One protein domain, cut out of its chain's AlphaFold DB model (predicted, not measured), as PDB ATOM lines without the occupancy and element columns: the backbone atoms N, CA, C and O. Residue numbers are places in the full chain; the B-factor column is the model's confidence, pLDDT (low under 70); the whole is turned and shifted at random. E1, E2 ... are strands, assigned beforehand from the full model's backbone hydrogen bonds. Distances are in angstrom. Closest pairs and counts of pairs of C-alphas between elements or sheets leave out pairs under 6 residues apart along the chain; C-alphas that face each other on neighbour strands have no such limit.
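Overview. This is residues 13 to 189 of the 194 residues of the protein "Putative surface-exposed virulence protein" of Salmonella enterica I (UniProt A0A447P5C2). The chain is wound as a solenoid of stacked turns: each full turn gives one strand to each of three walls, and each wall is a parallel sheet. The largest sheet, E2 E5 E8 E11 E14 E17, faces the sheet E3 E6 E9 E12 E15, which is also partly face to face with the sheet E1 E4 E7 E10 E13 E16; strands stand in these orders across the sheets. The printed part has 177 residues, with no named helix and 17 named strands, E1 to E17 in order along the chain, and its class is all strand. The whole is compact, with a radius of gyration of the C-alphas of 15.9 A, and elongated, spanning 48 by 30 by 25 A.

Along the chain. The largest sheet holds E2, residues 22 to 24; E5, 46 to 50; E8, 79 to 85, 19.9 A long; E11, 116 to 122, 19.2 A; E14, 151 to 158, 23.5 A; and E17, 184 to 189, 16.4 A. The second holds E3, residues 29 to 33; E6, 61 to 66; E9, 97 to 103; E12, 132 to 139, 17.5 A; and E15, 166 to 172, 16.9 A. The third holds E1, residues 15 to 18; E4, 39 to 43; E7, 72 to 76; E10, 109 to 112; E13, 144 to 147; and E16, 176 to 179. E1 begins at C-alpha 15 (162.890, 186.008, 180.562), and E17 ends at C-alpha 189 (169.091, 225.600, 199.543).

Arrangement. In the largest sheet E8 and E11 are parallel at 1 degree, with N 81 and O 117 2.9 A apart, within hydrogen-bond range. E2 and E17 are its edge strands. It forms with the others a stack of sheets, three sheets face to face in turn. It stands 9.3 A centre to centre from the facing part of the second sheet, the strands at 35 degrees; the closest C-alphas of E8 and E9 are those of Val 81 and Gly 100, 6.0 A apart. The second sheet is twisted, and E12 bends by 81 degrees at residue 135. In it N 103 of E9 and O 137 of E12 are within hydrogen-bond range at 2.8 A. It faces the third sheet at 11.1 A, the strands at 41 degrees. In the third, N 42 of E4 and O 74 of E7 are within hydrogen-bond range at 2.9 A. E4 runs on into E5 at 86 degrees, and E7 into E8 at 77 degrees.

Size, cuts and confidence. The two C-alphas farthest apart, those of Gln 13 and Asp 160, are 50.5 A apart. The printed part has no cut. The link E8 to E9, 11 residues, is long; residues 90 to 91 in it pair, parallel, with residues 57 to 58. The mean pLDDT of the printed part is 95.7, and no printed residue is under 70.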
ATOM      1  N   GLN A  13     169.748 185.067 177.418       97.44
ATOM      2  CA  GLN A  13     168.390 184.786 176.924       97.44
ATOM      3  C   GLN A  13     167.354 184.521 178.027       97.44
ATOM      4  O   GLN A  13     166.394 183.766 177.843       97.44
ATOM      5  N   ASN A  14     167.520 185.153 179.187       97.81
ATOM      6  CA  ASN A  14     166.561 185.021 180.272       97.81
ATOM      7  C   ASN A  14     165.258 185.752 179.947       97.81
ATOM      8  O   ASN A  14     165.247 186.762 179.244       97.81
ATOM      9  N   THR A  15     164.157 185.273 180.521       97.81
ATOM     10  CA  THR A  15     162.890 186.008 180.562       97.81
ATOM     11  C   THR A  15     162.427 186.129 182.005       97.81
ATOM     12  O   THR A  15     162.186 185.119 182.663       97.81
ATOM     13  N   PHE A  16     162.275 187.359 182.488       97.81
ATOM     14  CA  PHE A  16     161.779 187.661 183.829       97.81
ATOM     15  C   PHE A  16     160.517 188.520 183.753       97.81
ATOM     16  O   PHE A  16     160.442 189.461 182.964       97.81
ATOM     17  N   LYS A  17     159.512 188.202 184.574       97.81
ATOM     18  CA  LYS A  17     158.283 188.994 184.690       97.81
ATOM     19  C   LYS A  17     157.878 189.109 186.146       97.81
ATOM     20  O   LYS A  17     157.711 188.091 186.814       97.81
ATOM     21  N   ASN A  18     157.650 190.330 186.599       97.25
ATOM     22  CA  ASN A  18     157.129 190.613 187.927       97.25
ATOM     23  C   ASN A  18     155.986 191.631 187.835       97.25
ATOM     24  O   ASN A  18     156.017 192.504 186.979       97.25
ATOM     25  N   LYS A  19     154.984 191.493 188.708       97.06
ATOM     26  CA  LYS A  19     153.838 192.416 188.817       97.06
ATOM     27  C   LYS A  19     153.758 193.149 190.160       97.06
ATOM     28  O   LYS A  19     152.797 193.853 190.443       97.06
ATOM     29  N   GLY A  20     154.666 192.825 191.073       97.25
ATOM     30  CA  GLY A  20     154.717 193.456 192.384       97.25
ATOM     31  C   GLY A  20     155.659 194.647 192.372       97.25
ATOM     32  O   GLY A  20     156.570 194.711 191.551       97.25
ATOM     33  N   ASN A  21     155.506 195.532 193.345       98.12
ATOM     34  CA  ASN A  21     156.502 196.569 193.581       98.12
ATOM     35  C   ASN A  21     157.781 195.953 194.162       98.12
ATOM     36  O   ASN A  21     157.734 194.991 194.936       98.12
ATOM     37  N   ILE A  22     158.917 196.541 193.815       97.69
ATOM     38  CA  ILE A  22     160.225 196.251 194.387       97.69
ATOM     39  C   ILE A  22     160.536 197.360 195.389       97.69
ATOM     40  O   ILE A  22     160.565 198.526 195.017       97.69
ATOM     41  N   ASN A  23     160.752 197.009 196.657       96.75
ATOM     42  CA  ASN A  23     161.109 197.970 197.701       96.75
ATOM     43  C   ASN A  23     162.447 197.559 198.313       96.75
ATOM     44  O   ASN A  23     162.566 196.444 198.824       96.75
ATOM     45  N   ILE A  24     163.433 198.448 198.243       94.75
ATOM     46  CA  ILE A  24     164.802 198.230 198.713       94.75
ATOM     47  C   ILE A  24     165.210 199.380 199.630       94.75
ATOM     48  O   ILE A  24     164.893 200.541 199.383       94.75
ATOM     49  N   SER A  25     165.912 199.040 200.701       88.69
ATOM     50  CA  SER A  25     166.513 199.980 201.651       88.69
ATOM     51  C   SER A  25     167.999 199.644 201.803       88.69
ATOM     52  O   SER A  25     168.485 198.744 201.119       88.69
ATOM     53  N   LEU A  26     168.724 200.298 202.715       86.38
ATOM     54  CA  LEU A  26     170.122 199.955 203.015       86.38
ATOM     55  C   LEU A  26     171.037 200.044 201.783       86.38
ATOM     56  O   LEU A  26     171.881 199.170 201.580       86.38
ATOM     57  N   ASN A  27     170.880 201.098 200.975       88.25
ATOM     58  CA  ASN A  27     171.856 201.449 199.929       88.25
ATOM     59  C   ASN A  27     171.944 200.410 198.798       88.25
ATOM     60  O   ASN A  27     172.986 200.211 198.176       88.25
ATOM     61  N   GLY A  28     170.851 199.676 198.576       92.88
ATOM     62  CA  GLY A  28     170.785 198.608 197.585       92.88
ATOM     63  C   GLY A  28     170.478 199.082 196.165       92.88
ATOM     64  O   GLY A  28     170.252 200.262 195.891       92.88
ATOM     65  N   THR A  29     170.417 198.110 195.257       96.88
ATOM     66  CA  THR A  29     169.993 198.299 193.870       96.88
ATOM     67  C   THR A  29     168.596 197.718 193.657       96.88
ATOM     68  O   THR A  29     168.354 196.547 193.954       96.88
ATOM     69  N   GLY A  30     167.664 198.497 193.110       97.44
ATOM     70  CA  GLY A  30     166.300 198.031 192.839       97.44
ATOM     71  C   GLY A  30     166.263 196.879 191.831       97.44
ATOM     72  O   GLY A  30     165.709 195.812 192.108       97.44
ATOM     73  N   ALA A  31     166.920 197.059 190.689       97.50
ATOM     74  CA  ALA A  31     167.029 196.051 189.639       97.50
ATOM     75  C   ALA A  31     168.447 195.998 189.065       97.50
ATOM     76  O   ALA A  31     169.006 197.035 188.727       97.50
ATOM     77  N   LEU A  32     169.001 194.793 188.909       97.75
ATOM     78  CA  LEU A  32     170.260 194.562 188.198       97.75
ATOM     79  C   LEU A  32     170.017 193.686 186.963       97.75
ATOM     80  O   LEU A  32     169.569 192.545 187.083       97.75
ATOM     81  N   VAL A  33     170.356 194.184 185.775       98.00
ATOM     82  CA  VAL A  33     170.283 193.428 184.515       98.00
ATOM     83  C   VAL A  33     171.669 193.374 183.876       98.00
ATOM     84  O   VAL A  33     172.101 194.284 183.173       98.00
ATOM     85  N   SER A  34     172.379 192.278 184.120       97.31
ATOM     86  CA  SER A  34     173.768 192.068 183.683       97.31
ATOM     87  C   SER A  34     173.914 190.946 182.649       97.31
ATOM     88  O   SER A  34     175.022 190.534 182.311       97.31
ATOM     89  N   GLY A  35     172.793 190.413 182.162       95.56
ATOM     90  CA  GLY A  35     172.759 189.333 181.181       95.56
ATOM     91  C   GLY A  35     173.134 189.742 179.755       95.56
ATOM     92  O   GLY A  35     173.554 190.861 179.473       95.56
ATOM     93  N   ASN A  36     172.948 188.811 178.823       98.25
ATOM     94  CA  ASN A  36     173.015 189.083 177.392       98.25
ATOM     95  C   ASN A  36     171.731 188.609 176.710       98.25
ATOM     96  O   ASN A  36     171.255 187.507 176.996       98.25
ATOM     97  N   ALA A  37     171.174 189.421 175.811       98.00
ATOM     98  CA  ALA A  37     169.941 189.099 175.087       98.00
ATOM     99  C   ALA A  37     168.759 188.723 176.008       98.00
ATOM    100  O   ALA A  37     167.914 187.905 175.639       98.00
ATOM    101  N   SER A  38     168.724 189.256 177.235       98.25
ATOM    102  CA  SER A  38     167.683 188.942 178.217       98.25
ATOM    103  C   SER A  38     166.544 189.955 178.169       98.25
ATOM    104  O   SER A  38     166.740 191.127 177.866       98.25
ATOM    105  N   GLN A  39     165.344 189.492 178.499       98.19
ATOM    106  CA  GLN A  39     164.129 190.296 178.516       98.19
ATOM    107  C   GLN A  39     163.533 190.305 179.920       98.19
ATOM    108  O   GLN A  39     163.270 189.255 180.511       98.19
ATOM    109  N   ALA A  40     163.283 191.492 180.449       98.12
ATOM    110  CA  ALA A  40     162.640 191.683 181.735       98.12
ATOM    111  C   ALA A  40     161.427 192.608 181.591       98.12
ATOM    112  O   ALA A  40     161.445 193.589 180.851       98.12
ATOM    113  N   THR A  41     160.350 192.290 182.301       98.50
ATOM    114  CA  THR A  41     159.191 193.175 182.432       98.50
ATOM    115  C   THR A  41     158.815 193.304 183.895       98.50
ATOM    116  O   THR A  41     158.589 192.299 184.573       98.50
ATOM    117  N   LEU A  42     158.721 194.540 184.363       98.31
ATOM    118  CA  LEU A  42     158.207 194.884 185.675       98.31
ATOM    119  C   LEU A  42     156.907 195.665 185.495       98.31
ATOM    120  O   LEU A  42     156.918 196.737 184.915       98.31
ATOM    121  N   ASP A  43     155.801 195.120 185.971       98.25
ATOM    122  CA  ASP A  43     154.492 195.775 186.030       98.25
ATOM    123  C   ASP A  43     154.245 196.206 187.475       98.25
ATOM    124  O   ASP A  43     153.604 195.503 188.247       98.25
ATOM    125  N   GLY A  44     154.922 197.276 187.877       98.12
ATOM    126  CA  GLY A  44     155.023 197.734 189.254       98.12
ATOM    127  C   GLY A  44     156.156 198.742 189.424       98.12
ATOM    128  O   GLY A  44     156.951 198.971 188.511       98.12
ATOM    129  N   ASP A  45     156.232 199.329 190.612       98.69
ATOM    130  CA  ASP A  45     157.215 200.368 190.918       98.69
ATOM    131  C   ASP A  45     158.517 199.785 191.479       98.69
ATOM    132  O   ASP A  45     158.515 198.754 192.159       98.69
ATOM    133  N   ILE A  46     159.627 200.485 191.250       98.62
ATOM    134  CA  ILE A  46     160.888 200.295 191.972       98.62
ATOM    135  C   ILE A  46     161.043 201.455 192.949       98.62
ATOM    136  O   ILE A  46     161.133 202.601 192.527       98.62
ATOM    137  N   ASN A  47     161.122 201.161 194.242       98.31
ATOM    138  CA  ASN A  47     161.375 202.142 195.291       98.31
ATOM    139  C   ASN A  47     162.658 201.770 196.030       98.31
ATOM    140  O   ASN A  47     162.749 200.691 196.620       98.31
ATOM    141  N   VAL A  48     163.639 202.664 196.013       97.81
ATOM    142  CA  VAL A  48     164.931 202.483 196.674       97.81
ATOM    143  C   VAL A  48     165.157 203.632 197.644       97.81
ATOM    144  O   VAL A  48     164.937 204.789 197.303       97.81
ATOM    145  N   THR A  49     165.562 203.320 198.869       95.75
ATOM    146  CA  THR A  49     165.893 204.321 199.890       95.75
ATOM    147  C   THR A  49     167.326 204.113 200.364       95.75
ATOM    148  O   THR A  49     167.664 203.043 200.880       95.75
ATOM    149  N   ALA A  50     168.158 205.131 200.168       93.88
ATOM    150  CA  ALA A  50     169.467 205.244 200.789       93.88
ATOM    151  C   ALA A  50     169.301 205.520 202.290       93.88
ATOM    152  O   ALA A  50     168.422 206.276 202.698       93.88
ATOM    153  N   THR A  51     170.115 204.874 203.117       90.50
ATOM    154  CA  THR A  51     170.097 204.991 204.580       90.50
ATOM    155  C   THR A  51     171.519 204.896 205.125       90.50
ATOM    156  O   THR A  51     172.444 204.507 204.414       90.50
ATOM    157  N   GLU A  52     171.717 205.162 206.411       90.44
ATOM    158  CA  GLU A  52     172.997 204.865 207.055       90.44
ATOM    159  C   GLU A  52     173.338 203.368 206.965       90.44
ATOM    160  O   GLU A  52     172.462 202.494 207.017       90.44
ATOM    161  N   ASP A  53     174.627 203.070 206.802       88.81
ATOM    162  CA  ASP A  53     175.153 201.717 206.935       88.81
ATOM    163  C   ASP A  53     175.550 201.386 208.388       88.81
ATOM    164  O   ASP A  53     175.315 202.147 209.323       88.81
ATOM    165  N   GLY A  54     176.148 200.209 208.598       87.31
ATOM    166  CA  GLY A  54     176.562 199.763 209.933       87.31
ATOM    167  C   GLY A  54     177.659 200.610 210.592       87.31
ATOM    168  O   GLY A  54     177.915 200.410 211.778       87.31
ATOM    169  N   ASP A  55     178.284 201.526 209.847       89.62
ATOM    170  CA  ASP A  55     179.318 202.447 210.318       89.62
ATOM    171  C   ASP A  55     178.764 203.876 210.528       89.62
ATOM    172  O   ASP A  55     179.539 204.799 210.778       89.62
ATOM    173  N   ASN A  56     177.434 204.058 210.472       90.88
ATOM    174  CA  ASN A  56     176.727 205.348 210.523       90.88
ATOM    175  C   ASN A  56     177.156 206.309 209.403       90.88
ATOM    176  O   ASN A  56     177.336 207.507 209.622       90.88
ATOM    177  N   VAL A  57     177.383 205.765 208.204       91.75
ATOM    178  CA  VAL A  57     177.696 206.555 207.014       91.75
ATOM    179  C   VAL A  57     176.544 206.452 206.029       91.75
ATOM    180  O   VAL A  57     176.165 205.347 205.628       91.75
ATOM    181  N   TYR A  58     176.008 207.596 205.606       92.00
ATOM    182  CA  TYR A  58     175.062 207.655 204.498       92.00
ATOM    183  C   TYR A  58     175.769 207.341 203.181       92.00
ATOM    184  O   TYR A  58     176.848 207.859 202.876       92.00
ATOM    185  N   ARG A  59     175.163 206.449 202.403       91.69
ATOM    186  CA  ARG A  59     175.706 205.915 201.150       91.69
ATOM    187  C   ARG A  59     174.727 206.182 200.015       91.69
ATOM    188  O   ARG A  59     173.581 206.556 200.240       91.69
ATOM    189  N   GLY A  60     175.197 205.968 198.798       93.19
ATOM    190  CA  GLY A  60     174.375 206.002 197.602       93.19
ATOM    191  C   GLY A  60     173.426 204.816 197.510       93.19
ATOM    192  O   GLY A  60     173.461 203.873 198.297       93.19
ATOM    193  N   ALA A  61     172.553 204.859 196.516       95.81
ATOM    194  CA  ALA A  61     171.669 203.760 196.170       95.81
ATOM    195  C   ALA A  61     171.331 203.845 194.685       95.81
ATOM    196  O   ALA A  61     171.389 204.932 194.107       95.81
ATOM    197  N   THR A  62     170.940 202.720 194.086       97.69
ATOM    198  CA  THR A  62     170.676 202.658 192.644       97.69
ATOM    199  C   THR A  62     169.264 202.167 192.355       97.69
ATOM    200  O   THR A  62     168.893 201.070 192.766       97.69
ATOM    201  N   GLY A  63     168.461 202.918 191.606       98.31
ATOM    202  CA  GLY A  63     167.138 202.451 191.173       98.31
ATOM    203  C   GLY A  63     167.247 201.247 190.231       98.31
ATOM    204  O   GLY A  63     166.753 200.156 190.525       98.31
ATOM    205  N   LEU A  64     167.962 201.428 189.123       98.50
ATOM    206  CA  LEU A  64     168.242 200.394 188.124       98.50
ATOM    207  C   LEU A  64     169.704 200.451 187.685       98.50
ATOM    208  O   LEU A  64     170.210 201.519 187.360       98.50
ATOM    209  N   ASP A  65     170.336 199.287 187.594       98.38
ATOM    210  CA  ASP A  65     171.648 199.113 186.982       98.38
ATOM    211  C   ASP A  65     171.578 198.065 185.861       98.38
ATOM    212  O   ASP A  65     171.192 196.912 186.076       98.38
ATOM    213  N   MET A  66     171.924 198.456 184.639       98.25
ATOM    214  CA  MET A  66     171.964 197.586 183.470       98.25
ATOM    215  C   MET A  66     173.357 197.634 182.858       98.25
ATOM    216  O   MET A  66     173.747 198.636 182.277       98.25
ATOM    217  N   THR A  67     174.104 196.541 182.979       97.25
ATOM    218  CA  THR A  67     175.533 196.474 182.603       97.25
ATOM    219  C   THR A  67     175.835 195.440 181.522       97.25
ATOM    220  O   THR A  67     176.969 195.320 181.060       97.25
ATOM    221  N   GLY A  68     174.830 194.650 181.140       96.56
ATOM    222  CA  GLY A  68     174.945 193.600 180.137       96.56
ATOM    223  C   GLY A  68     174.908 194.115 178.693       96.56
ATOM    224  O   GLY A  68     175.142 195.289 178.437       96.56
ATOM    225  N   ASN A  69     174.581 193.242 177.735       98.31
ATOM    226  CA  ASN A  69     174.417 193.629 176.327       98.31
ATOM    227  C   ASN A  69     173.107 193.105 175.734       98.31
ATOM    228  O   ASN A  69     172.655 192.011 176.071       98.31
ATOM    229  N   ASN A  70     172.539 193.833 174.772       98.62
ATOM    230  CA  ASN A  70     171.337 193.419 174.040       98.62
ATOM    231  C   ASN A  70     170.137 193.095 174.951       98.62
ATOM    232  O   ASN A  70     169.296 192.270 174.589       98.62
ATOM    233  N   ASN A  71     170.080 193.649 176.163       98.62
ATOM    234  CA  ASN A  71     168.974 193.389 177.074       98.62
ATOM    235  C   ASN A  71     167.820 194.344 176.800       98.62
ATOM    236  O   ASN A  71     168.018 195.475 176.365       98.62
ATOM    237  N   THR A  72     166.610 193.903 177.117       98.75
ATOM    238  CA  THR A  72     165.421 194.751 177.102       98.75
ATOM    239  C   THR A  72     164.760 194.703 178.466       98.75
ATOM    240  O   THR A  72     164.453 193.622 178.973       98.75
ATOM    241  N   LEU A  73     164.516 195.867 179.052       98.62
ATOM    242  CA  LEU A  73     163.746 196.012 180.278       98.62
ATOM    243  C   LEU A  73     162.589 196.975 180.040       98.62
ATOM    244  O   LEU A  73     162.796 198.126 179.682       98.62
ATOM    245  N   ASN A  74     161.374 196.502 180.286       98.75
ATOM    246  CA  ASN A  74     160.179 197.337 180.275       98.75
ATOM    247  C   ASN A  74     159.648 197.487 181.705       98.75
ATOM    248  O   ASN A  74     159.358 196.480 182.360       98.75
ATOM    249  N   ILE A  75     159.519 198.723 182.176       98.69
ATOM    250  CA  ILE A  75     158.963 199.077 183.478       98.69
ATOM    251  C   ILE A  75     157.627 199.799 183.264       98.69
ATOM    252  O   ILE A  75     157.541 200.971 182.880       98.69
ATOM    253  N   ILE A  76     156.555 199.070 183.558       98.50
ATOM    254  CA  ILE A  76     155.183 199.556 183.633       98.50
ATOM    255  C   ILE A  76     154.922 200.054 185.059       98.50
ATOM    256  O   ILE A  76     154.241 199.412 185.850       98.50
ATOM    257  N   GLY A  77     155.558 201.167 185.407       98.44
ATOM    258  CA  GLY A  77     155.590 201.738 186.750       98.44
ATOM    259  C   GLY A  77     156.649 202.830 186.832       98.44
ATOM    260  O   GLY A  77     157.218 203.215 185.808       98.44
ATOM    261  N   SER A  78     156.903 203.339 188.033       98.69
ATOM    262  CA  SER A  78     157.911 204.375 188.285       98.69
ATOM    263  C   SER A  78     159.176 203.800 188.922       98.69
ATOM    264  O   SER A  78     159.143 202.757 189.577       98.69
ATOM    265  N   VAL A  79     160.293 204.508 188.767       98.81
ATOM    266  CA  VAL A  79     161.522 204.261 189.531       98.81
ATOM    267  C   VAL A  79     161.711 205.440 190.470       98.81
ATOM    268  O   VAL A  79     161.779 206.572 190.010       98.81
ATOM    269  N   THR A  80     161.781 205.188 191.772       98.75
ATOM    270  CA  THR A  80     161.947 206.217 192.801       98.75
ATOM    271  C   THR A  80     163.168 205.903 193.649       98.75
ATOM    272  O   THR A  80     163.247 204.823 194.236       98.75
ATOM    273  N   VAL A  81     164.095 206.854 193.742       98.50
ATOM    274  CA  VAL A  81     165.273 206.772 194.611       98.50
ATOM    275  C   VAL A  81     165.231 207.919 195.612       98.50
ATOM    276  O   VAL A  81     165.124 209.080 195.226       98.50
ATOM    277  N   ASN A  82     165.288 207.591 196.900       97.81
ATOM    278  CA  ASN A  82     165.223 208.563 197.985       97.81
ATOM    279  C   ASN A  82     166.532 208.572 198.778       97.81
ATOM    280  O   ASN A  82     167.037 207.503 199.122       97.81
ATOM    281  N   GLY A  83     167.024 209.762 199.107       95.44
ATOM    282  CA  GLY A  83     168.060 209.996 200.109       95.44
ATOM    283  C   GLY A  83     167.575 211.044 201.106       95.44
ATOM    284  O   GLY A  83     167.092 212.100 200.704       95.44
ATOM    285  N   ASP A  84     167.661 210.737 202.393       94.12
ATOM    286  CA  ASP A  84     167.335 211.667 203.474       94.12
ATOM    287  C   ASP A  84     168.504 211.639 204.453       94.12
ATOM    288  O   ASP A  84     168.734 210.629 205.118       94.12
ATOM    289  N   TYR A  85     169.309 212.693 204.415       92.31
ATOM    290  CA  TYR A  85     170.574 212.805 205.120       92.31
ATOM    291  C   TYR A  85     170.438 213.867 206.198       92.31
ATOM    292  O   TYR A  85     170.190 215.038 205.914       92.31
ATOM    293  N   ASP A  86     170.603 213.443 207.444       91.88
ATOM    294  CA  ASP A  86     170.427 214.314 208.597       91.88
ATOM    295  C   ASP A  86     171.550 215.351 208.728       91.88
ATOM    296  O   ASP A  86     172.649 215.219 208.177       91.88
ATOM    297  N   LYS A  87     171.288 216.375 209.544       90.94
ATOM    298  CA  LYS A  87     172.323 217.310 209.988       90.94
ATOM    299  C   LYS A  87     173.422 216.586 210.762       90.94
ATOM    300  O   LYS A  87     173.160 215.617 211.470       90.94
ATOM    301  N   ASP A  88     174.648 217.081 210.628       90.38
ATOM    302  CA  ASP A  88     175.868 216.540 211.229       90.38
ATOM    303  C   ASP A  88     176.176 215.085 210.806       90.38
ATOM    304  O   ASP A  88     176.971 214.396 211.452       90.38
ATOM    305  N   SER A  89     175.565 214.607 209.714       90.19
ATOM    306  CA  SER A  89     175.742 213.240 209.227       90.19
ATOM    307  C   SER A  89     176.988 213.068 208.358       90.19
ATOM    308  O   SER A  89     177.393 213.960 207.609       90.19
ATOM    309  N   VAL A  90     177.611 211.891 208.451       92.81
ATOM    310  CA  VAL A  90     178.775 211.531 207.636       92.81
ATOM    311  C   VAL A  90     178.302 210.870 206.351       92.81
ATOM    312  O   VAL A  90     177.459 209.972 206.378       92.81
ATOM    313  N   MET A  91     178.895 211.269 205.230       91.38
ATOM    314  CA  MET A  91     178.590 210.707 203.924       91.38
ATOM    315  C   MET A  91     179.728 209.843 203.398       91.38
ATOM    316  O   MET A  91     180.870 209.874 203.852       91.38
ATOM    317  N   ALA A  92     179.416 209.040 202.392       90.38
ATOM    318  CA  ALA A  92     180.416 208.273 201.672       90.38
ATOM    319  C   ALA A  92     181.355 209.152 200.818       90.38
ATOM    320  O   ALA A  92     182.379 208.655 200.332       90.38
ATOM    321  N   GLY A  93     181.044 210.438 200.627       88.06
ATOM    322  CA  GLY A  93     181.837 211.324 199.783       88.06
ATOM    323  C   GLY A  93     181.762 210.925 198.307       88.06
ATOM    324  O   GLY A  93     180.841 210.247 197.852       88.06
ATOM    325  N   SER A  94     182.827 211.235 197.566       85.31
ATOM    326  CA  SER A  94     182.997 210.847 196.155       85.31
ATOM    327  C   SER A  94     183.120 209.350 195.884       85.31
ATOM    328  O   SER A  94     183.210 208.954 194.722       85.31
ATOM    329  N   SER A  95     183.178 208.512 196.920       85.06
ATOM    330  CA  SER A  95     183.258 207.062 196.734       85.06
ATOM    331  C   SER A  95     181.924 206.431 196.333       85.06
ATOM    332  O   SER A  95     181.901 205.248 195.994       85.06
ATOM    333  N   ASP A  96     180.837 207.205 196.360       91.81
ATOM    334  CA  ASP A  96     179.484 206.708 196.157       91.81
ATOM    335  C   ASP A  96     178.591 207.748 195.455       91.81
ATOM    336  O   ASP A  96     178.991 208.892 195.219       91.81
ATOM    337  N   THR A  97     177.394 207.344 195.034       94.06
ATOM    338  CA  THR A  97     176.466 208.189 194.268       94.06
ATOM    339  C   THR A  97     175.028 207.723 194.461       94.06
ATOM    340  O   THR A  97     174.733 206.530 194.406       94.06
ATOM    341  N   LEU A  98     174.103 208.668 194.621       96.31
ATOM    342  CA  LEU A  98     172.679 208.382 194.512       96.31
ATOM    343  C   LEU A  98     172.289 208.353 193.028       96.31
ATOM    344  O   LEU A  98     172.275 209.386 192.361       96.31
ATOM    345  N   MET A  99     172.007 207.165 192.501       97.88
ATOM    346  CA  MET A  99     171.802 206.913 191.076       97.88
ATOM    347  C   MET A  99     170.357 206.492 190.798       97.88
ATOM    348  O   MET A  99     169.881 205.479 191.304       97.88
ATOM    349  N   GLY A 100     169.647 207.210 189.935       98.50
ATOM    350  CA  GLY A 100     168.334 206.779 189.459       98.50
ATOM    351  C   GLY A 100     168.450 205.535 188.582       98.50
ATOM    352  O   GLY A 100     167.983 204.452 188.941       98.50
ATOM    353  N   MET A 101     169.099 205.686 187.430       98.69
ATOM    354  CA  MET A 101     169.292 204.626 186.441       98.69
ATOM    355  C   MET A 101     170.701 204.697 185.842       98.69
ATOM    356  O   MET A 101     171.114 205.750 185.374       98.69
ATOM    357  N   SER A 102     171.407 203.569 185.801       98.56
ATOM    358  CA  SER A 102     172.708 203.402 185.137       98.56
ATOM    359  C   SER A 102     172.570 202.368 184.025       98.56
ATOM    360  O   SER A 102     172.253 201.210 184.297       98.56
ATOM    361  N   ILE A 103     172.775 202.776 182.772       98.69
ATOM    362  CA  ILE A 103     172.683 201.918 181.587       98.69
ATOM    363  C   ILE A 103     174.027 201.930 180.867       98.69
ATOM    364  O   ILE A 103     174.408 202.914 180.246       98.69
ATOM    365  N   SER A 104     174.745 200.819 180.923       98.25
ATOM    366  CA  SER A 104     176.056 200.644 180.309       98.25
ATOM    367  C   SER A 104     176.109 199.385 179.444       98.25
ATOM    368  O   SER A 104     175.132 198.646 179.341       98.25
ATOM    369  N   GLY A 105     177.245 199.142 178.787       97.62
ATOM    370  CA  GLY A 105     177.389 198.058 177.817       97.62
ATOM    371  C   GLY A 105     176.932 198.498 176.430       97.62
ATOM    372  O   GLY A 105     177.211 199.623 176.008       97.62
ATOM    373  N   SER A 106     176.283 197.609 175.682       98.44
ATOM    374  CA  SER A 106     175.867 197.906 174.310       98.44
ATOM    375  C   SER A 106     174.506 197.343 173.942       98.44
ATOM    376  O   SER A 106     174.150 196.218 174.307       98.44
ATOM    377  N   ASN A 107     173.785 198.103 173.115       98.69
ATOM    378  CA  ASN A 107     172.483 197.737 172.550       98.69
ATOM    379  C   ASN A 107     171.422 197.368 173.595       98.69
ATOM    380  O   ASN A 107     170.551 196.536 173.334       98.69
ATOM    381  N   ASN A 108     171.505 197.931 174.795       98.75
ATOM    382  CA  ASN A 108     170.467 197.748 175.790       98.75
ATOM    383  C   ASN A 108     169.287 198.689 175.522       98.75
ATOM    384  O   ASN A 108     169.462 199.806 175.042       98.75
ATOM    385  N   ALA A 109     168.084 198.239 175.852       98.88
ATOM    386  CA  ALA A 109     166.858 199.006 175.710       98.88
ATOM    387  C   ALA A 109     166.110 199.053 177.040       98.88
ATOM    388  O   ALA A 109     165.843 198.008 177.644       98.88
ATOM    389  N   VAL A 110     165.760 200.259 177.483       98.81
ATOM    390  CA  VAL A 110     164.927 200.468 178.666       98.81
ATOM    391  C   VAL A 110     163.746 201.353 178.325       98.81
ATOM    392  O   VAL A 110     163.931 202.503 177.946       98.81
ATOM    393  N   ASP A 111     162.548 200.827 178.550       98.81
ATOM    394  CA  ASP A 111     161.302 201.578 178.449       98.81
ATOM    395  C   ASP A 111     160.754 201.792 179.863       98.81
ATOM    396  O   ASP A 111     160.357 200.834 180.534       98.81
ATOM    397  N   LEU A 112     160.732 203.039 180.332       98.75
ATOM    398  CA  LEU A 112     160.107 203.433 181.592       98.75
ATOM    399  C   LEU A 112     158.828 204.214 181.288       98.75
ATOM    400  O   LEU A 112     158.863 205.374 180.877       98.75
ATOM    401  N   SER A 113     157.680 203.567 181.489       98.44
ATOM    402  CA  SER A 113     156.382 204.193 181.205       98.44
ATOM    403  C   SER A 113     155.945 205.206 182.268       98.44
ATOM    404  O   SER A 113     155.253 206.171 181.941       98.44
ATOM    405  N   GLY A 114     156.321 204.978 183.530       98.50
ATOM    406  CA  GLY A 114     156.130 205.929 184.618       98.50
ATOM    407  C   GLY A 114     157.262 206.946 184.676       98.50
ATOM    408  O   GLY A 114     157.967 207.181 183.696       98.50
ATOM    409  N   THR A 115     157.426 207.569 185.835       98.62
ATOM    410  CA  THR A 115     158.403 208.647 186.019       98.62
ATOM    411  C   THR A 115     159.647 208.126 186.729       98.62
ATOM    412  O   THR A 115     159.556 207.291 187.634       98.62
ATOM    413  N   LEU A 116     160.815 208.637 186.339       98.81
ATOM    414  CA  LEU A 116     162.032 208.507 187.131       98.81
ATOM    415  C   LEU A 116     162.059 209.624 188.178       98.81
ATOM    416  O   LEU A 116     162.189 210.791 187.824       98.81
ATOM    417  N   ASN A 117     161.933 209.279 189.454       98.69
ATOM    418  CA  ASN A 117     161.932 210.222 190.565       98.69
ATOM    419  C   ASN A 117     163.200 210.058 191.404       98.69
ATOM    420  O   ASN A 117     163.525 208.954 191.843       98.69
ATOM    421  N   ILE A 118     163.871 211.167 191.688       98.56
ATOM    422  CA  ILE A 118     164.926 211.238 192.691       98.56
ATOM    423  C   ILE A 118     164.563 212.319 193.693       98.56
ATOM    424  O   ILE A 118     164.331 213.466 193.313       98.56
ATOM    425  N   ASN A 119     164.520 211.950 194.968       98.19
ATOM    426  CA  ASN A 119     164.230 212.873 196.055       98.19
ATOM    427  C   ASN A 119     165.390 212.854 197.042       98.19
ATOM    428  O   ASN A 119     165.702 211.804 197.601       98.19
ATOM    429  N   VAL A 120     166.010 214.008 197.250       96.69
ATOM    430  CA  VAL A 120     167.145 214.173 198.151       96.69
ATOM    431  C   VAL A 120     166.875 215.316 199.110       96.69
ATOM    432  O   VAL A 120     166.543 216.429 198.696       96.69
ATOM    433  N   SER A 121     167.031 215.016 200.390       95.00
ATOM    434  CA  SER A 121     167.124 215.977 201.481       95.00
ATOM    435  C   SER A 121     168.521 215.834 202.074       95.00
ATOM    436  O   SER A 121     168.767 214.928 202.857       95.00
ATOM    437  N   ASP A 122     169.459 216.659 201.620       93.38
ATOM    438  CA  ASP A 122     170.838 216.692 202.095       93.38
ATOM    439  C   ASP A 122     171.011 217.778 203.160       93.38
ATOM    440  O   ASP A 122     171.360 218.919 202.873       93.38
ATOM    441  N   MET A 123     170.753 217.439 204.420       93.00
ATOM    442  CA  MET A 123     170.952 218.382 205.519       93.00
ATOM    443  C   MET A 123     172.355 218.298 206.135       93.00
ATOM    444  O   MET A 123     172.592 218.932 207.169       93.00
ATOM    445  N   SER A 124     173.283 217.539 205.537       90.50
ATOM    446  CA  SER A 124     174.634 217.410 206.079       90.50
ATOM    447  C   SER A 124     175.397 218.725 205.971       90.50
ATOM    448  O   SER A 124     175.377 219.436 204.973       90.50
ATOM    449  N   ASN A 125     176.108 219.034 207.042       89.25
ATOM    450  CA  ASN A 125     176.933 220.223 207.227       89.25
ATOM    451  C   ASN A 125     178.315 219.851 207.785       89.25
ATOM    452  O   ASN A 125     178.977 220.669 208.423       89.25
ATOM    453  N   VAL A 126     178.720 218.592 207.609       89.06
ATOM    454  CA  VAL A 126     180.050 218.121 207.992       89.06
ATOM    455  C   VAL A 126     181.029 218.488 206.881       89.06
ATOM    456  O   VAL A 126     180.797 218.189 205.711       89.06
ATOM    457  N   ASP A 127     182.146 219.113 207.253       84.94
ATOM    458  CA  ASP A 127     183.183 219.517 206.302       84.94
ATOM    459  C   ASP A 127     183.630 218.343 205.408       84.94
ATOM    460  O   ASP A 127     183.843 217.221 205.873       84.94
ATOM    461  N   GLU A 128     183.813 218.631 204.114       83.69
ATOM    462  CA  GLU A 128     184.268 217.683 203.081       83.69
ATOM    463  C   GLU A 128     183.317 216.500 202.797       83.69
ATOM    464  O   GLU A 128     183.678 215.598 202.037       83.69
ATOM    465  N   GLN A 129     182.097 216.505 203.346       85.62
ATOM    466  CA  GLN A 129     181.078 215.487 203.082       85.62
ATOM    467  C   GLN A 129     180.121 215.942 201.984       85.62
ATOM    468  O   GLN A 129     179.579 217.036 202.045       85.62
ATOM    469  N   TYR A 130     179.938 215.095 200.975       88.62
ATOM    470  CA  TYR A 130     178.996 215.307 199.878       88.62
ATOM    471  C   TYR A 130     178.605 213.957 199.278       88.62
ATOM    472  O   TYR A 130     179.328 212.968 199.432       88.62
ATOM    473  N   LEU A 131     177.496 213.910 198.548       91.81
ATOM    474  CA  LEU A 131     177.115 212.738 197.774       91.81
ATOM    475  C   LEU A 131     176.463 213.178 196.471       91.81
ATOM    476  O   LEU A 131     175.387 213.771 196.444       91.81
ATOM    477  N   ASN A 132     177.110 212.841 195.360       94.94
ATOM    478  CA  ASN A 132     176.589 213.214 194.056       94.94
ATOM    479  C   ASN A 132     175.268 212.498 193.771       94.94
ATOM    480  O   ASN A 132     175.067 211.338 194.136       94.94
ATOM    481  N   THR A 133     174.398 213.196 193.051       96.75
ATOM    482  CA  THR A 133     173.116 212.674 192.593       96.75
ATOM    483  C   THR A 133     173.088 212.650 191.074       96.75
ATOM    484  O   THR A 133     173.362 213.657 190.420       96.75
ATOM    485  N   VAL A 134     172.732 211.505 190.500       98.25
ATOM    486  CA  VAL A 134     172.599 211.328 189.054       98.25
ATOM    487  C   VAL A 134     171.240 210.714 188.745       98.25
ATOM    488  O   VAL A 134     170.906 209.640 189.231       98.25
ATOM    489  N   GLY A 135     170.462 211.402 187.912       98.38
ATOM    490  CA  GLY A 135     169.202 210.933 187.347       98.38
ATOM    491  C   GLY A 135     169.379 209.670 186.525       98.38
ATOM    492  O   GLY A 135     169.065 208.564 186.961       98.38
ATOM    493  N   LEU A 136     169.887 209.863 185.315       98.69
ATOM    494  CA  LEU A 136     170.158 208.809 184.352       98.69
ATOM    495  C   LEU A 136     171.597 208.938 183.850       98.69
ATOM    496  O   LEU A 136     171.976 209.991 183.341       98.69
ATOM    497  N   ASP A 137     172.365 207.860 183.939       98.69
ATOM    498  CA  ASP A 137     173.664 207.716 183.291       98.69
ATOM    499  C   ASP A 137     173.577 206.665 182.182       98.69
ATOM    500  O   ASP A 137     173.153 205.533 182.421       98.69
ATOM    501  N   VAL A 138     173.954 207.037 180.959       98.69
ATOM    502  CA  VAL A 138     174.021 206.130 179.808       98.69
ATOM    503  C   VAL A 138     175.442 206.110 179.266       98.69
ATOM    504  O   VAL A 138     175.967 207.139 178.845       98.69
ATOM    505  N   ALA A 139     176.060 204.936 179.234       98.38
ATOM    506  CA  ALA A 139     177.428 204.737 178.781       98.38
ATOM    507  C   ALA A 139     177.529 203.640 177.710       98.38
ATOM    508  O   ALA A 139     176.833 202.629 177.765       98.38
ATOM    509  N   GLY A 140     178.442 203.804 176.755       97.94
ATOM    510  CA  GLY A 140     178.624 202.879 175.635       97.94
ATOM    511  C   GLY A 140     177.694 203.168 174.454       97.94
ATOM    512  O   GLY A 140     177.075 204.231 174.372       97.94
ATOM    513  N   ASP A 141     177.616 202.216 173.525       98.25
ATOM    514  CA  ASP A 141     177.029 202.437 172.200       98.25
ATOM    515  C   ASP A 141     175.766 201.595 171.967       98.25
ATOM    516  O   ASP A 141     175.644 200.449 172.407       98.25
ATOM    517  N   GLY A 142     174.821 202.160 171.221       98.56
ATOM    518  CA  GLY A 142     173.564 201.534 170.825       98.56
ATOM    519  C   GLY A 142     172.529 201.424 171.942       98.56
ATOM    520  O   GLY A 142     171.485 200.811 171.723       98.56
ATOM    521  N   ASN A 143     172.783 201.980 173.130       98.81
ATOM    522  CA  ASN A 143     171.802 201.940 174.207       98.81
ATOM    523  C   ASN A 143     170.657 202.915 173.915       98.81
ATOM    524  O   ASN A 143     170.863 204.008 173.383       98.81
ATOM    525  N   THR A 144     169.443 202.508 174.267       98.75
ATOM    526  CA  THR A 144     168.216 203.284 174.073       98.75
ATOM    527  C   THR A 144     167.443 203.336 175.382       98.75
ATOM    528  O   THR A 144     167.211 202.305 176.013       98.75
ATOM    529  N   VAL A 145     167.070 204.537 175.814       98.81
ATOM    530  CA  VAL A 145     166.254 204.735 177.017       98.81
ATOM    531  C   VAL A 145     165.069 205.626 176.671       98.81
ATOM    532  O   VAL A 145     165.264 206.754 176.221       98.81
ATOM    533  N   ASP A 146     163.850 205.139 176.882       98.81
ATOM    534  CA  ASP A 146     162.619 205.925 176.769       98.81
ATOM    535  C   ASP A 146     162.059 206.225 178.165       98.81
ATOM    536  O   ASP A 146     161.674 205.327 178.914       98.81
ATOM    537  N   LEU A 147     162.034 207.510 178.517       98.62
ATOM    538  CA  LEU A 147     161.461 208.043 179.750       98.62
ATOM    539  C   LEU A 147     160.103 208.673 179.426       98.62
ATOM    540  O   LEU A 147     159.951 209.901 179.346       98.62
ATOM    541  N   ALA A 148     159.097 207.822 179.220       98.50
ATOM    542  CA  ALA A 148     157.784 208.261 178.764       98.50
ATOM    543  C   ALA A 148     157.067 209.132 179.808       98.50
ATOM    544  O   ALA A 148     156.405 210.103 179.443       98.50
ATOM    545  N   GLY A 149     157.233 208.826 181.099       98.19
ATOM    546  CA  GLY A 149     156.698 209.627 182.205       98.19
ATOM    547  C   GLY A 149     157.629 210.738 182.698       98.19
ATOM    548  O   GLY A 149     157.285 211.402 183.674       98.19
ATOM    549  N   GLY A 150     158.769 210.963 182.037       98.50
ATOM    550  CA  GLY A 150     159.705 212.037 182.365       98.50
ATOM    551  C   GLY A 150     160.672 211.716 183.508       98.50
ATOM    552  O   GLY A 150     160.759 210.579 183.985       98.50
ATOM    553  N   ILE A 151     161.411 212.739 183.938       98.50
ATOM    554  CA  ILE A 151     162.359 212.677 185.056       98.50
ATOM    555  C   ILE A 151     162.139 213.839 186.026       98.50
ATOM    556  O   ILE A 151     162.152 215.000 185.626       98.50
ATOM    557  N   ASN A 152     162.013 213.530 187.313       98.44
ATOM    558  CA  ASN A 152     161.874 214.509 188.381       98.44
ATOM    559  C   ASN A 152     163.003 214.344 189.392       98.44
ATOM    560  O   ASN A 152     163.127 213.297 190.021       98.44
ATOM    561  N   ILE A 153     163.801 215.390 189.575       98.50
ATOM    562  CA  ILE A 153     164.837 215.458 190.601       98.50
ATOM    563  C   ILE A 153     164.484 216.597 191.548       98.50
ATOM    564  O   ILE A 153     164.453 217.760 191.144       98.50
ATOM    565  N   ASN A 154     164.219 216.246 192.801       98.12
ATOM    566  CA  ASN A 154     164.010 217.170 193.904       98.12
ATOM    567  C   ASN A 154     165.218 217.070 194.827       98.12
ATOM    568  O   ASN A 154     165.395 216.051 195.483       98.12
ATOM    569  N   TYR A 155     166.038 218.110 194.863       96.94
ATOM    570  CA  TYR A 155     167.246 218.171 195.670       96.94
ATOM    571  C   TYR A 155     167.155 219.357 196.623       96.94
ATOM    572  O   TYR A 155     166.953 220.493 196.192       96.94
ATOM    573  N   THR A 156     167.260 219.097 197.919       95.31
ATOM    574  CA  THR A 156     167.302 220.133 198.953       95.31
ATOM    575  C   THR A 156     168.601 220.006 199.727       95.31
ATOM    576  O   THR A 156     168.952 218.885 200.069       95.31
ATOM    577  N   GLU A 157     169.282 221.115 200.012       93.69
ATOM    578  CA  GLU A 157     170.543 221.122 200.768       93.69
ATOM    579  C   GLU A 157     170.571 222.139 201.920       93.69
ATOM    580  O   GLU A 157     169.916 223.183 201.840       93.69
ATOM    581  N   ASP A 158     171.341 221.867 202.979       92.12
ATOM    582  CA  ASP A 158     171.666 222.845 204.031       92.12
ATOM    583  C   ASP A 158     172.696 223.868 203.516       92.12
ATOM    584  O   ASP A 158     173.719 223.516 202.933       92.12
ATOM    585  N   ALA A 159     172.440 225.160 203.740       88.19
ATOM    586  CA  ALA A 159     173.307 226.246 203.272       88.19
ATOM    587  C   ALA A 159     174.705 226.275 203.920       88.19
ATOM    588  O   ALA A 159     175.601 226.929 203.384       88.19
ATOM    589  N   ASP A 160     174.873 225.639 205.081       88.00
ATOM    590  CA  ASP A 160     176.165 225.477 205.747       88.00
ATOM    591  C   ASP A 160     176.885 224.182 205.301       88.00
ATOM    592  O   ASP A 160     178.004 223.926 205.750       88.00
ATOM    593  N   GLY A 161     176.260 223.368 204.441       84.56
ATOM    594  CA  GLY A 161     176.825 222.154 203.853       84.56
ATOM    595  C   GLY A 161     177.752 222.391 202.666       84.56
ATOM    596  O   GLY A 161     177.878 223.499 202.136       84.56
ATOM    597  N   LEU A 162     178.439 221.324 202.256       87.06
ATOM    598  CA  LEU A 162     179.237 221.328 201.036       87.06
ATOM    599  C   LEU A 162     178.346 220.979 199.838       87.06
ATOM    600  O   LEU A 162     177.626 219.990 199.861       87.06
ATOM    601  N   GLU A 163     178.444 221.774 198.771       86.88
ATOM    602  CA  GLU A 163     177.676 221.571 197.539       86.88
ATOM    603  C   GLU A 163     177.969 220.197 196.905       86.88
ATOM    604  O   GLU A 163     179.121 219.863 196.602       86.88
ATOM    605  N   SER A 164     176.910 219.425 196.646       90.62
ATOM    606  CA  SER A 164     176.965 218.157 195.908       90.62
ATOM    607  C   SER A 164     176.546 218.354 194.451       90.62
ATOM    608  O   SER A 164     175.623 219.106 194.138       90.62
ATOM    609  N   ALA A 165     177.170 217.625 193.521       93.69
ATOM    610  CA  ALA A 165     176.777 217.714 192.119       93.69
ATOM    611  C   ALA A 165     175.452 216.978 191.861       93.69
ATOM    612  O   ALA A 165     175.306 215.799 192.195       93.69
ATOM    613  N   VAL A 166     174.523 217.648 191.172       96.81
ATOM    614  CA  VAL A 166     173.255 217.067 190.708       96.81
ATOM    615  C   VAL A 166     173.236 217.022 189.182       96.81
ATOM    616  O   VAL A 166     173.225 218.054 188.511       96.81
ATOM    617  N   THR A 167     173.220 215.818 188.619       97.25
ATOM    618  CA  THR A 167     173.190 215.583 187.171       97.25
ATOM    619  C   THR A 167     171.853 214.980 186.765       97.25
ATOM    620  O   THR A 167     171.465 213.934 187.269       97.25
ATOM    621  N   GLY A 168     171.147 215.616 185.827       97.75
ATOM    622  CA  GLY A 168     169.878 215.098 185.307       97.75
ATOM    623  C   GLY A 168     170.063 213.861 184.434       97.75
ATOM    624  O   GLY A 168     169.655 212.761 184.794       97.75
ATOM    625  N   ILE A 169     170.682 214.050 183.272       98.19
ATOM    626  CA  ILE A 169     170.952 212.986 182.305       98.19
ATOM    627  C   ILE A 169     172.388 213.154 181.817       98.19
ATOM    628  O   ILE A 169     172.759 214.236 181.358       98.19
ATOM    629  N   ASN A 170     173.174 212.087 181.896       98.19
ATOM    630  CA  ASN A 170     174.498 211.987 181.306       98.19
ATOM    631  C   ASN A 170     174.497 210.906 180.220       98.19
ATOM    632  O   ASN A 170     173.947 209.825 180.419       98.19
ATOM    633  N   ILE A 171     175.096 211.202 179.064       97.88
ATOM    634  CA  ILE A 171     175.217 210.258 177.946       97.88
ATOM    635  C   ILE A 171     176.659 210.285 177.454       97.88
ATOM    636  O   ILE A 171     177.172 211.333 177.057       97.88
ATOM    637  N   SER A 172     177.306 209.125 177.452       96.69
ATOM    638  CA  SER A 172     178.666 208.934 176.968       96.69
ATOM    639  C   SER A 172     178.726 207.768 175.977       96.69
ATOM    640  O   SER A 172     178.520 206.615 176.336       96.69
ATOM    641  N   GLY A 173     179.011 208.070 174.709       95.75
ATOM    642  CA  GLY A 173     178.970 207.102 173.605       95.75
ATOM    643  C   GLY A 173     177.841 207.389 172.614       95.75
ATOM    644  O   GLY A 173     177.180 208.427 172.695       95.75
ATOM    645  N   ASP A 174     177.651 206.488 171.655       98.06
ATOM    646  CA  ASP A 174     176.627 206.602 170.612       98.06
ATOM    647  C   ASP A 174     175.318 205.943 171.063       98.06
ATOM    648  O   ASP A 174     174.975 204.840 170.647       98.06
ATOM    649  N   SER A 175     174.616 206.599 171.985       98.50
ATOM    650  CA  SER A 175     173.365 206.120 172.584       98.50
ATOM    651  C   SER A 175     172.268 207.182 172.496       98.50
ATOM    652  O   SER A 175     172.543 208.367 172.301       98.50
ATOM    653  N   SER A 176     171.007 206.773 172.649       98.38
ATOM    654  CA  SER A 176     169.857 207.677 172.597       98.38
ATOM    655  C   SER A 176     169.014 207.628 173.867       98.38
ATOM    656  O   SER A 176     168.745 206.574 174.442       98.38
ATOM    657  N   VAL A 177     168.571 208.807 174.295       98.62
ATOM    658  CA  VAL A 177     167.595 208.974 175.370       98.62
ATOM    659  C   VAL A 177     166.441 209.798 174.822       98.62
ATOM    660  O   VAL A 177     166.653 210.873 174.260       98.62
ATOM    661  N   THR A 178     165.224 209.292 174.985       98.50
ATOM    662  CA  THR A 178     163.991 210.004 174.657       98.50
ATOM    663  C   THR A 178     163.316 210.420 175.953       98.50
ATOM    664  O   THR A 178     163.070 209.594 176.828       98.50
ATOM    665  N   LEU A 179     163.031 211.715 176.082       97.75
ATOM    666  CA  LEU A 179     162.345 212.289 177.232       97.75
ATOM    667  C   LEU A 179     161.013 212.878 176.767       97.75
ATOM    668  O   LEU A 179     161.003 213.898 176.077       97.75
ATOM    669  N   SER A 180     159.907 212.213 177.108       95.56
ATOM    670  CA  SER A 180     158.578 212.557 176.572       95.56
ATOM    671  C   SER A 180     157.625 213.148 177.614       95.56
ATOM    672  O   SER A 180     156.735 213.921 177.258       95.56
ATOM    673  N   GLY A 181     157.791 212.781 178.886       96.12
ATOM    674  CA  GLY A 181     156.946 213.248 179.983       96.12
ATOM    675  C   GLY A 181     157.386 214.588 180.572       96.12
ATOM    676  O   GLY A 181     158.472 215.101 180.282       96.12
ATOM    677  N   GLU A 182     156.543 215.153 181.438       96.50
ATOM    678  CA  GLU A 182     156.922 216.326 182.232       96.50
ATOM    679  C   GLU A 182     158.138 215.992 183.094       96.50
ATOM    680  O   GLU A 182     158.211 214.924 183.696       96.50
ATOM    681  N   SER A 183     159.116 216.892 183.091       97.69
ATOM    682  CA  SER A 183     160.387 216.676 183.770       97.69
ATOM    683  C   SER A 183     160.788 217.921 184.535       97.69
ATOM    684  O   SER A 183     160.734 219.030 183.996       97.69
ATOM    685  N   THR A 184     161.206 217.741 185.782       97.25
ATOM    686  CA  THR A 184     161.562 218.838 186.678       97.25
ATOM    687  C   THR A 184     162.926 218.614 187.310       97.25
ATOM    688  O   THR A 184     163.205 217.536 187.826       97.25
ATOM    689  N   LEU A 185     163.740 219.665 187.347       96.62
ATOM    690  CA  LEU A 185     164.894 219.759 188.234       96.62
ATOM    691  C   LEU A 185     164.614 220.883 189.228       96.62
ATOM    692  O   LEU A 185     164.563 222.052 188.844       96.62
ATOM    693  N   ASN A 186     164.390 220.515 190.482       96.75
ATOM    694  CA  ASN A 186     164.148 221.439 191.575       96.75
ATOM    695  C   ASN A 186     165.304 221.338 192.568       96.75
ATOM    696  O   ASN A 186     165.477 220.297 193.196       96.75
ATOM    697  N   ILE A 187     166.085 222.412 192.685       94.81
ATOM    698  CA  ILE A 187     167.206 222.520 193.620       94.81
ATOM    699  C   ILE A 187     166.888 223.658 194.586       94.81
ATOM    700  O   ILE A 187     166.614 224.781 194.150       94.81
ATOM    701  N   ALA A 188     166.906 223.367 195.881       93.88
ATOM    702  CA  ALA A 188     166.608 224.328 196.929       93.88
ATOM    703  C   ALA A 188     167.675 224.294 198.025       93.88
ATOM    704  O   ALA A 188     167.950 223.251 198.598       93.88
ATOM    705  N   THR A 189     168.213 225.456 198.378       91.12
ATOM    706  CA  THR A 189     169.091 225.600 199.543       91.12
ATOM    707  C   THR A 189     168.270 226.127 200.720       91.12
ATOM    708  O   THR A 189     167.575 227.144 200.606       91.12
TER     709      THR A 189